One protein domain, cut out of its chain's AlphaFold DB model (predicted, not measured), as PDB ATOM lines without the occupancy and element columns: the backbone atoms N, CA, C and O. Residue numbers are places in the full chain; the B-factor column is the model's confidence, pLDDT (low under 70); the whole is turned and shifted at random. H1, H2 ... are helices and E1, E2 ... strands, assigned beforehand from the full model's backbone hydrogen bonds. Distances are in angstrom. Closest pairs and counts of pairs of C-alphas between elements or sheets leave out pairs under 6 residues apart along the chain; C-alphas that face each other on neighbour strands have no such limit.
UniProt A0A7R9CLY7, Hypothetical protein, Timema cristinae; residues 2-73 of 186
ATOM      1  N   HIS A   2      85.603  85.941  31.848       81.44
ATOM      2  CA  HIS A   2      87.053  86.021  31.545       81.44
ATOM      3  C   HIS A   2      87.730  84.642  31.455       81.44
ATOM      4  O   HIS A   2      88.594  84.446  30.608       81.44
ATOM      5  N   HIS A   3      87.297  83.680  32.281       88.62
ATOM      6  CA  HIS A   3      87.739  82.287  32.174       88.62
ATOM      7  C   HIS A   3      87.309  81.661  30.841       88.62
ATOM      8  O   HIS A   3      88.153  81.117  30.145       88.62
ATOM      9  N   ASP A   4      86.049  81.849  30.443       90.81
ATOM     10  CA  ASP A   4      85.507  81.324  29.181       90.81
ATOM     11  C   ASP A   4      86.287  81.843  27.956       90.81
ATOM     12  O   ASP A   4      86.626  81.086  27.053       90.81
ATOM     13  N   VAL A   5      86.641  83.136  27.938       91.62
ATOM     14  CA  VAL A   5      87.453  83.727  26.856       91.62
ATOM     15  C   VAL A   5      88.885  83.180  26.860       91.62
ATOM     16  O   VAL A   5      89.460  82.945  25.797       91.62
ATOM     17  N   ALA A   6      89.470  82.960  28.039       90.06
ATOM     18  CA  ALA A   6      90.814  82.405  28.163       90.06
ATOM     19  C   ALA A   6      90.880  80.926  27.746       90.06
ATOM     20  O   ALA A   6      91.841  80.523  27.092       90.06
ATOM     21  N   GLU A   7      89.840  80.146  28.051       89.19
ATOM     22  CA  GLU A   7      89.708  78.747  27.636       89.19
ATOM     23  C   GLU A   7      89.632  78.624  26.111       89.19
ATOM     24  O   GLU A   7      90.373  77.838  25.521       89.19
ATOM     25  N   VAL A   8      88.843  79.483  25.451       93.88
ATOM     26  CA  VAL A   8      88.780  79.554  23.979       93.88
ATOM     27  C   VAL A   8      90.137  79.929  23.371       93.88
ATOM     28  O   VAL A   8      90.514  79.408  22.323       93.88
ATOM     29  N   ALA A   9      90.897  80.804  24.034       89.88
ATOM     30  CA  ALA A   9      92.245  81.180  23.612       89.88
ATOM     31  C   ALA A   9      93.323  80.131  23.965       89.88
ATOM     32  O   ALA A   9      94.473  80.277  23.547       89.88
ATOM     33  N   GLY A  10      92.986  79.090  24.738       89.06
ATOM     34  CA  GLY A  10      93.932  78.079  25.219       89.06
ATOM     35  C   GLY A  10      94.979  78.622  26.201       89.06
ATOM     36  O   GLY A  10      96.081  78.074  26.295       89.06
ATOM     37  N   ILE A  11      94.667  79.717  26.896       90.38
ATOM     38  CA  ILE A  11      95.556  80.383  27.852       90.38
ATOM     39  C   ILE A  11      95.114  80.006  29.274       90.38
ATOM     40  O   ILE A  11      93.947  80.212  29.612       90.38
ATOM     41  N   PRO A  12      96.010  79.485  30.135       91.00
ATOM     42  CA  PRO A  12      95.658  79.164  31.513       91.00
ATOM     43  C   PRO A  12      95.280  80.428  32.298       91.00
ATOM     44  O   PRO A  12      96.014  81.422  32.313       91.00
ATOM     45  N   ALA A  13      94.122  80.367  32.958       91.62
ATOM     46  CA  ALA A  13      93.545  81.458  33.730       91.62
ATOM     47  C   ALA A  13      93.272  81.028  35.174       91.62
ATOM     48  O   ALA A  13      92.579  80.039  35.415       91.62
ATOM     49  N   TYR A  14      93.754  81.811  36.136       90.00
ATOM     50  CA  TYR A  14      93.640  81.522  37.565       90.00
ATOM     51  C   TYR A  14      92.922  82.658  38.289       90.00
ATOM     52  O   TYR A  14      93.276  83.820  38.119       90.00
ATOM     53  N   SER A  15      91.927  82.341  39.113       89.00
ATOM     54  CA  SER A  15      91.235  83.336  39.938       89.00
ATOM     55  C   SER A  15      91.857  83.452  41.329       89.00
ATOM     56  O   SER A  15      92.122  82.432  41.970       89.00
ATOM     57  N   PHE A  16      92.012  84.685  41.805       86.75
ATOM     58  CA  PHE A  16      92.498  85.028  43.140       86.75
ATOM     59  C   PHE A  16      91.583  86.066  43.789       86.75
ATOM     60  O   PHE A  16      90.931  86.841  43.089       86.75
ATOM     61  N   GLY A  17      91.565  86.082  45.120       85.44
ATOM     62  CA  GLY A  17      90.733  86.985  45.912       85.44
ATOM     63  C   GLY A  17      89.375  86.397  46.298       85.44
ATOM     64  O   GLY A  17      89.044  85.259  45.961       85.44
ATOM     65  N   GLU A  18      88.617  87.186  47.051       81.50
ATOM     66  CA  GLU A  18      87.317  86.812  47.605       81.50
ATOM     67  C   GLU A  18      86.178  87.105  46.617       81.50
ATOM     68  O   GLU A  18      86.198  88.090  45.874       81.50
ATOM     69  N   GLU A  19      85.169  86.233  46.595       78.50
ATOM     70  CA  GLU A  19      84.006  86.393  45.728       78.50
ATOM     71  C   GLU A  19      83.152  87.593  46.166       78.50
ATOM     72  O   GLU A  19      82.688  87.667  47.297       78.50
ATOM     73  N   GLY A  20      82.933  88.542  45.251       74.06
ATOM     74  CA  GLY A  20      82.070  89.706  45.481       74.06
ATOM     75  C   GLY A  20      82.775  90.968  45.987       74.06
ATOM     76  O   GLY A  20      82.139  92.019  46.003       74.06
ATOM     77  N   VAL A  21      84.067  90.896  46.328       81.12
ATOM     78  CA  VAL A  21      84.872  92.070  46.716       81.12
ATOM     79  C   VAL A  21      85.970  92.312  45.681       81.12
ATOM     80  O   VAL A  21      85.794  93.138  44.791       81.12
ATOM     81  N   ASP A  22      87.042  91.517  45.719       82.50
ATOM     82  CA  ASP A  22      88.253  91.727  44.913       82.50
ATOM     83  C   ASP A  22      88.670  90.449  44.169       82.50
ATOM     84  O   ASP A  22      89.807  89.980  44.259       82.50
ATOM     85  N   ARG A  23      87.740  89.851  43.415       85.19
ATOM     86  CA  ARG A  23      88.056  88.690  42.570       85.19
ATOM     87  C   ARG A  23      88.808  89.134  41.316       85.19
ATOM     88  O   ARG A  23      88.214  89.656  40.374       85.19
ATOM     89  N   ALA A  24      90.105  88.852  41.272       86.19
ATOM     90  CA  ALA A  24      90.959  89.073  40.112       86.19
ATOM     91  C   ALA A  24      91.206  87.769  39.338       86.19
ATOM     92  O   ALA A  24      91.232  86.677  39.910       86.19
ATOM     93  N   VAL A  25      91.424  87.883  38.024       88.25
ATOM     94  CA  VAL A  25      91.824  86.761  37.160       88.25
ATOM     95  C   VAL A  25      93.220  87.038  36.606       88.25
ATOM     96  O   VAL A  25      93.455  88.060  35.960       88.25
ATOM     97  N   LEU A  26      94.155  86.125  36.865       87.62
ATOM     98  CA  LEU A  26      95.504  86.131  36.312       87.62
ATOM     99  C   LEU A  26      95.544  85.273  35.053       87.62
ATOM    100  O   LEU A  26      95.123  84.116  35.071       87.62
ATOM    101  N   LEU A  27      96.084  85.844  33.979       89.56
ATOM    102  CA  LEU A  27      96.339  85.132  32.732       89.56
ATOM    103  C   LEU A  27      97.833  84.828  32.628       89.56
ATOM    104  O   LEU A  27      98.673  85.737  32.659       89.56
ATOM    105  N   CYS A  28      98.157  83.544  32.498       87.50
ATOM    106  CA  CYS A  28      99.528  83.048  32.435       87.50
ATOM    107  C   CYS A  28      99.863  82.615  31.004       87.50
ATOM    108  O   CYS A  28      99.051  81.998  30.320       87.50
ATOM    109  N   LYS A  29     101.080  82.902  30.528       88.75
ATOM    110  CA  LYS A  29     101.557  82.312  29.266       88.75
ATOM    111  C   LYS A  29     101.704  80.802  29.440       88.75
ATOM    112  O   LYS A  29     102.171  80.359  30.483       88.75
ATOM    113  N   LYS A  30     101.408  80.030  28.392       85.94
ATOM    114  CA  LYS A  30     101.481  78.557  28.412       85.94
ATOM    115  C   LYS A  30     102.845  78.016  28.872       85.94
ATOM    116  O   LYS A  30     102.901  77.025  29.589       85.94
ATOM    117  N   GLU A  31     103.928  78.696  28.505       87.31
ATOM    118  CA  GLU A  31     105.309  78.342  28.878       87.31
ATOM    119  C   GLU A  31     105.635  78.593  30.358       87.31
ATOM    120  O   GLU A  31     106.560  77.995  30.894       87.31
ATOM    121  N   PHE A  32     104.889  79.481  31.016       82.25
ATOM    122  CA  PHE A  32     105.132  79.933  32.387       82.25
ATOM    123  C   PHE A  32     103.925  79.635  33.270       82.25
ATOM    124  O   PHE A  32     103.491  80.473  34.061       82.25
ATOM    125  N   THR A  33     103.351  78.452  33.084       85.00
ATOM    126  CA  THR A  33     102.244  77.982  33.910       85.00
ATOM    127  C   THR A  33     102.797  77.654  35.302       85.00
ATOM    128  O   THR A  33     103.651  76.770  35.392       85.00
ATOM    129  N   PRO A  34     102.384  78.372  36.365       85.38
ATOM    130  CA  PRO A  34     102.870  78.106  37.713       85.38
ATOM    131  C   PRO A  34     102.427  76.719  38.181       85.38
ATOM    132  O   PRO A  34     101.366  76.226  37.786       85.38
ATOM    133  N   GLY A  35     103.242  76.094  39.029       85.94
ATOM    134  CA  GLY A  35     102.898  74.810  39.641       85.94
ATOM    135  C   GLY A  35     101.669  74.915  40.552       85.94
ATOM    136  O   GLY A  35     101.322  75.993  41.035       85.94
ATOM    137  N   GLU A  36     101.012  73.789  40.842       86.12
ATOM    138  CA  GLU A  36      99.850  73.765  41.749       86.12
ATOM    139  C   GLU A  36     100.188  74.315  43.144       86.12
ATOM    140  O   GLU A  36      99.420  75.091  43.718       86.12
ATOM    141  N   ASP A  37     101.381  73.993  43.648       87.19
ATOM    142  CA  ASP A  37     101.878  74.471  44.940       87.19
ATOM    143  C   ASP A  37     102.155  75.977  44.949       87.19
ATOM    144  O   ASP A  37     101.857  76.662  45.930       87.19
ATOM    145  N   GLU A  38     102.658  76.503  43.830       85.62
ATOM    146  CA  GLU A  38     102.883  77.937  43.626       85.62
ATOM    147  C   GLU A  38     101.559  78.699  43.644       85.62
ATOM    148  O   GLU A  38     101.430  79.731  44.306       85.62
ATOM    149  N   ILE A  39     100.542  78.164  42.964       88.19
ATOM    150  CA  ILE A  39      99.193  78.737  42.949       88.19
ATOM    151  C   ILE A  39      98.582  78.695  44.352       88.19
ATOM    152  O   ILE A  39      97.938  79.658  44.768       88.19
ATOM    153  N   ALA A  40      98.781  77.606  45.099       88.25
ATOM    154  CA  ALA A  40      98.273  77.475  46.460       88.25
ATOM    155  C   ALA A  40      98.927  78.486  47.417       88.25
ATOM    156  O   ALA A  40      98.217  79.133  48.187       88.25
ATOM    157  N   ALA A  41     100.249  78.672  47.332       87.81
ATOM    158  CA  ALA A  41     100.962  79.703  48.088       87.81
ATOM    159  C   ALA A  41     100.459  81.110  47.729       87.81
ATOM    160  O   ALA A  41     100.154  81.907  48.615       87.81
ATOM    161  N   LEU A  42     100.254  81.381  46.435       85.69
ATOM    162  CA  LEU A  42      99.735  82.663  45.964       85.69
ATOM    163  C   LEU A  42      98.295  82.925  46.436       85.69
ATOM    164  O   LEU A  42      97.962  84.058  46.773       85.69
ATOM    165  N   ARG A  43      97.449  81.890  46.536       87.75
ATOM    166  CA  ARG A  43      96.103  81.998  47.136       87.75
ATOM    167  C   ARG A  43      96.150  82.311  48.631       87.75
ATOM    168  O   ARG A  43      95.262  83.002  49.118       87.75
ATOM    169  N   ARG A  44      97.169  81.821  49.346       86.75
ATOM    170  CA  ARG A  44      97.405  82.129  50.769       86.75
ATOM    171  C   ARG A  44      98.089  83.482  50.990       86.75
ATOM    172  O   ARG A  44      98.127  83.955  52.121       86.75
ATOM    173  N   GLY A  45      98.610  84.110  49.933       83.88
ATOM    174  CA  GLY A  45      99.405  85.337  50.031       83.88
ATOM    175  C   GLY A  45     100.816  85.108  50.583       83.88
ATOM    176  O   GLY A  45     101.437  86.044  51.081       83.88
ATOM    177  N   GLU A  46     101.322  83.875  50.521       85.00
ATOM    178  CA  GLU A  46     102.660  83.508  50.987       85.00
ATOM    179  C   GLU A  46     103.712  83.720  49.889       85.00
ATOM    180  O   GLU A  46     103.455  83.513  48.701       85.00
ATOM    181  N   THR A  47     104.936  84.079  50.289       83.56
ATOM    182  CA  THR A  47     106.082  84.134  49.373       83.56
ATOM    183  C   THR A  47     106.509  82.721  48.985       83.56
ATOM    184  O   THR A  47     106.807  81.895  49.849       83.56
ATOM    185  N   TRP A  48     106.565  82.453  47.680       83.31
ATOM    186  CA  TRP A  48     107.079  81.193  47.156       83.31
ATOM    187  C   TRP A  48     108.610  81.168  47.165       83.31
ATOM    188  O   TRP A  48     109.251  81.971  46.484       83.31
ATOM    189  N   ASP A  49     109.174  80.201  47.891       86.12
ATOM    190  CA  ASP A  49     110.610  79.937  47.936       86.12
ATOM    191  C   ASP A  49     110.917  78.580  47.268       86.12
ATOM    192  O   ASP A  49     110.307  77.567  47.625       86.12
ATOM    193  N   PRO A  50     111.899  78.503  46.349       81.88
ATOM    194  CA  PRO A  50     112.209  77.272  45.615       81.88
ATOM    195  C   PRO A  50     112.780  76.154  46.504       81.88
ATOM    196  O   PRO A  50     112.765  74.988  46.116       81.88
ATOM    197  N   GLU A  51     113.303  76.487  47.684       82.94
ATOM    198  CA  GLU A  51     113.799  75.505  48.655       82.94
ATOM    199  C   GLU A  51     112.647  74.822  49.394       82.94
ATOM    200  O   GLU A  51     112.599  73.592  49.439       82.94
ATOM    201  N   LYS A  52     111.654  75.600  49.848       82.69
ATOM    202  CA  LYS A  52     110.422  75.070  50.453       82.69
ATOM    203  C   LYS A  52     109.677  74.159  49.483       82.69
ATOM    204  O   LYS A  52     109.167  73.120  49.882       82.69
ATOM    205  N   ALA A  53     109.673  74.503  48.196       82.44
ATOM    206  CA  ALA A  53     109.093  73.668  47.147       82.44
ATOM    207  C   ALA A  53     109.704  72.259  47.103       82.44
ATOM    208  O   ALA A  53     108.988  71.261  47.034       82.44
ATOM    209  N   LYS A  54     111.041  72.175  47.161       85.62
ATOM    210  CA  LYS A  54     111.771  70.900  47.138       85.62
ATOM    211  C   LYS A  54     111.527  70.089  48.401       85.62
ATOM    212  O   LYS A  54     111.377  68.875  48.309       85.62
ATOM    213  N   GLU A  55     111.475  70.747  49.552       85.62
ATOM    214  CA  GLU A  55     111.195  70.099  50.833       85.62
ATOM    215  C   GLU A  55     109.780  69.513  50.869       85.62
ATOM    216  O   GLU A  55     109.612  68.340  51.189       85.62
ATOM    217  N   ILE A  56     108.776  70.282  50.435       85.25
ATOM    218  CA  ILE A  56     107.384  69.821  50.335       85.25
ATOM    219  C   ILE A  56     107.271  68.643  49.360       85.25
ATOM    220  O   ILE A  56     106.628  67.642  49.674       85.25
ATOM    221  N   ALA A  57     107.917  68.729  48.193       86.25
ATOM    222  CA  ALA A  57     107.923  67.641  47.219       86.25
ATOM    223  C   ALA A  57     108.590  66.373  47.777       86.25
ATOM    224  O   ALA A  57     108.075  65.272  47.597       86.25
ATOM    225  N   HIS A  58     109.708  66.526  48.493       89.75
ATOM    226  CA  HIS A  58     110.398  65.416  49.144       89.75
ATOM    227  C   HIS A  58     109.547  64.784  50.251       89.75
ATOM    228  O   HIS A  58     109.463  63.562  50.332       89.75
ATOM    229  N   MET A  59     108.871  65.597  51.065       89.19
ATOM    230  CA  MET A  59     107.960  65.108  52.100       89.19
ATOM    231  C   MET A  59     106.790  64.310  51.523       89.19
ATOM    232  O   MET A  59     106.523  63.217  52.008       89.19
ATOM    233  N   ARG A  60     106.139  64.797  50.459       89.31
ATOM    234  CA  ARG A  60     105.054  64.052  49.792       89.31
ATOM    235  C   ARG A  60     105.531  62.735  49.195       89.31
ATOM    236  O   ARG A  60     104.807  61.748  49.216       89.31
ATOM    237  N   GLU A  61     106.743  62.715  48.644       91.50
ATOM    238  CA  GLU A  61     107.333  61.488  48.109       91.50
ATOM    239  C   GLU A  61     107.607  60.465  49.219       91.50
ATOM    240  O   GLU A  61     107.394  59.273  49.012       91.50
ATOM    241  N   LEU A  62     108.066  60.918  50.389       92.81
ATOM    242  CA  LEU A  62     108.243  60.055  51.557       92.81
ATOM    243  C   LEU A  62     106.905  59.520  52.070       92.81
ATOM    244  O   LEU A  62     106.787  58.315  52.253       92.81
ATOM    245  N   GLU A  63     105.897  60.380  52.224       91.94
ATOM    246  CA  GLU A  63     104.552  59.985  52.665       91.94
ATOM    247  C   GLU A  63     103.938  58.952  51.712       91.94
ATOM    248  O   GLU A  63     103.497  57.893  52.152       91.94
ATOM    249  N   ARG A  64     104.028  59.175  50.393       92.06
ATOM    250  CA  ARG A  64     103.566  58.197  49.396       92.06
ATOM    251  C   ARG A  64     104.286  56.854  49.534       92.06
ATOM    252  O   ARG A  64     103.652  55.807  49.441       92.06
ATOM    253  N   LYS A  65     105.605  56.861  49.753       93.31
ATOM    254  CA  LYS A  65     106.372  55.624  49.970       93.31
ATOM    255  C   LYS A  65     105.967  54.922  51.260       93.31
ATOM    256  O   LYS A  65     105.858  53.701  51.261       93.31
ATOM    257  N   GLU A  66     105.736  55.663  52.338       92.00
ATOM    258  CA  GLU A  66     105.275  55.102  53.609       92.00
ATOM    259  C   GLU A  66     103.878  54.484  53.469       92.00
ATOM    260  O   GLU A  66     103.679  53.358  53.913       92.00
ATOM    261  N   GLU A  67     102.946  55.140  52.775       89.19
ATOM    262  CA  GLU A  67     101.619  54.586  52.466       89.19
ATOM    263  C   GLU A  67     101.701  53.326  51.589       89.19
ATOM    264  O   GLU A  67     101.005  52.332  51.825       89.19
ATOM    265  N   GLU A  68     102.577  53.325  50.580       91.06
ATOM    266  CA  GLU A  68     102.845  52.146  49.755       91.06
ATOM    267  C   GLU A  68     103.421  51.005  50.602       91.06
ATOM    268  O   GLU A  68     102.972  49.862  50.485       91.06
ATOM    269  N   GLU A  69     104.361  51.292  51.502       90.06
ATOM    270  CA  GLU A  69     104.895  50.307  52.438       90.06
ATOM    271  C   GLU A  69     103.827  49.802  53.409       90.06
ATOM    272  O   GLU A  69     103.757  48.600  53.666       90.06
ATOM    273  N   GLU A  70     102.980  50.674  53.952       87.44
ATOM    274  CA  GLU A  70     101.902  50.300  54.864       87.44
ATOM    275  C   GLU A  70     100.825  49.461  54.184       87.44
ATOM    276  O   GLU A  70     100.381  48.466  54.757       87.44
ATOM    277  N   SER A  71     100.460  49.788  52.944       84.00
ATOM    278  CA  SER A  71      99.519  48.983  52.159       84.00
ATOM    279  C   SER A  71     100.092  47.602  51.808       84.00
ATOM    280  O   SER A  71      99.357  46.612  51.770       84.00
ATOM    281  N   GLN A  72     101.412  47.504  51.610       86.62
ATOM    282  CA  GLN A  72     102.114  46.235  51.397       86.62
ATOM    283  C   GLN A  72     102.343  45.446  52.696       86.62
ATOM    284  O   GLN A  72     102.469  44.212  52.667       86.62
ATOM    285  N   ARG A  73     102.391  46.116  53.856       85.62
ATOM    286  CA  ARG A  73     102.517  45.461  55.161       85.62
ATOM    287  C   ARG A  73     101.249  44.660  55.438       85.62
ATOM    288  O   ARG A  73     100.167  45.181  55.686       85.62
TER     289      ARG A  73
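This is residues 2 to 73 of the 186 residues of the protein "Hypothetical protein" of Timema cristinae (UniProt A0A7R9CLY7). A small body, built round the two-stranded hairpin E1 and E2 with the short helices H1 and H2 near it, has one long helical arm: residues 58 to 73, of which 58 to 72 belong to H3, stick out free and make much of the length. The printed part has 72 residues, mostly helix by class, with three named helices and two named strands in the order H1, E1, E2, H2, H3; the sheet, E1 - E2, is antiparallel. The whole is only just loose, close to extended, with a radius of gyration of the C-alphas of 16.8 A, and is elongated, spanning 49 by 26 by 25 A.

Strand E1 is residues 13 to 16, 10.1 A long, and E2 is residues 24 to 28, 13.0 A. Helix H1, residues 2 to 8, begins at C-alpha 2 (87.053, 86.021, 31.545) and measures 10.1 A. H2 is residues 36 to 44, 12.5 A. H3, residues 50 to 72, runs 33.1 A to C-alpha 72 at (102.114, 46.235, 51.397).

E1 and E2 form a hairpin, antiparallel at 146 degrees, with N 14 and O 26 2.9 A apart and N 24 and O 16 2.8 A apart, both within hydrogen-bond range. The closest C-alphas of H1 and E1 are those of His 3 and Ala 13, 6.1 A. Those of E1 and H2 are Phe 16 and Arg 43, 6.2 A. H2 and H3 are close but not clearly touching, with closest C-alphas Asp 37 and Ala 53 at 7.6 A, and run opposite ways at a steep tilt of 62 degrees. H3 is apart from H1, E1 and E2. In H1, H2 and H3 every O i to N i+4 pair is within hydrogen-bond range.

The C-alphas farthest apart, of Val 21 and Arg 73, are 50.5 A apart. The printed part has no cut and no long link. Mean pLDDT of the printed part is 87.0, and no printed residue is under 70.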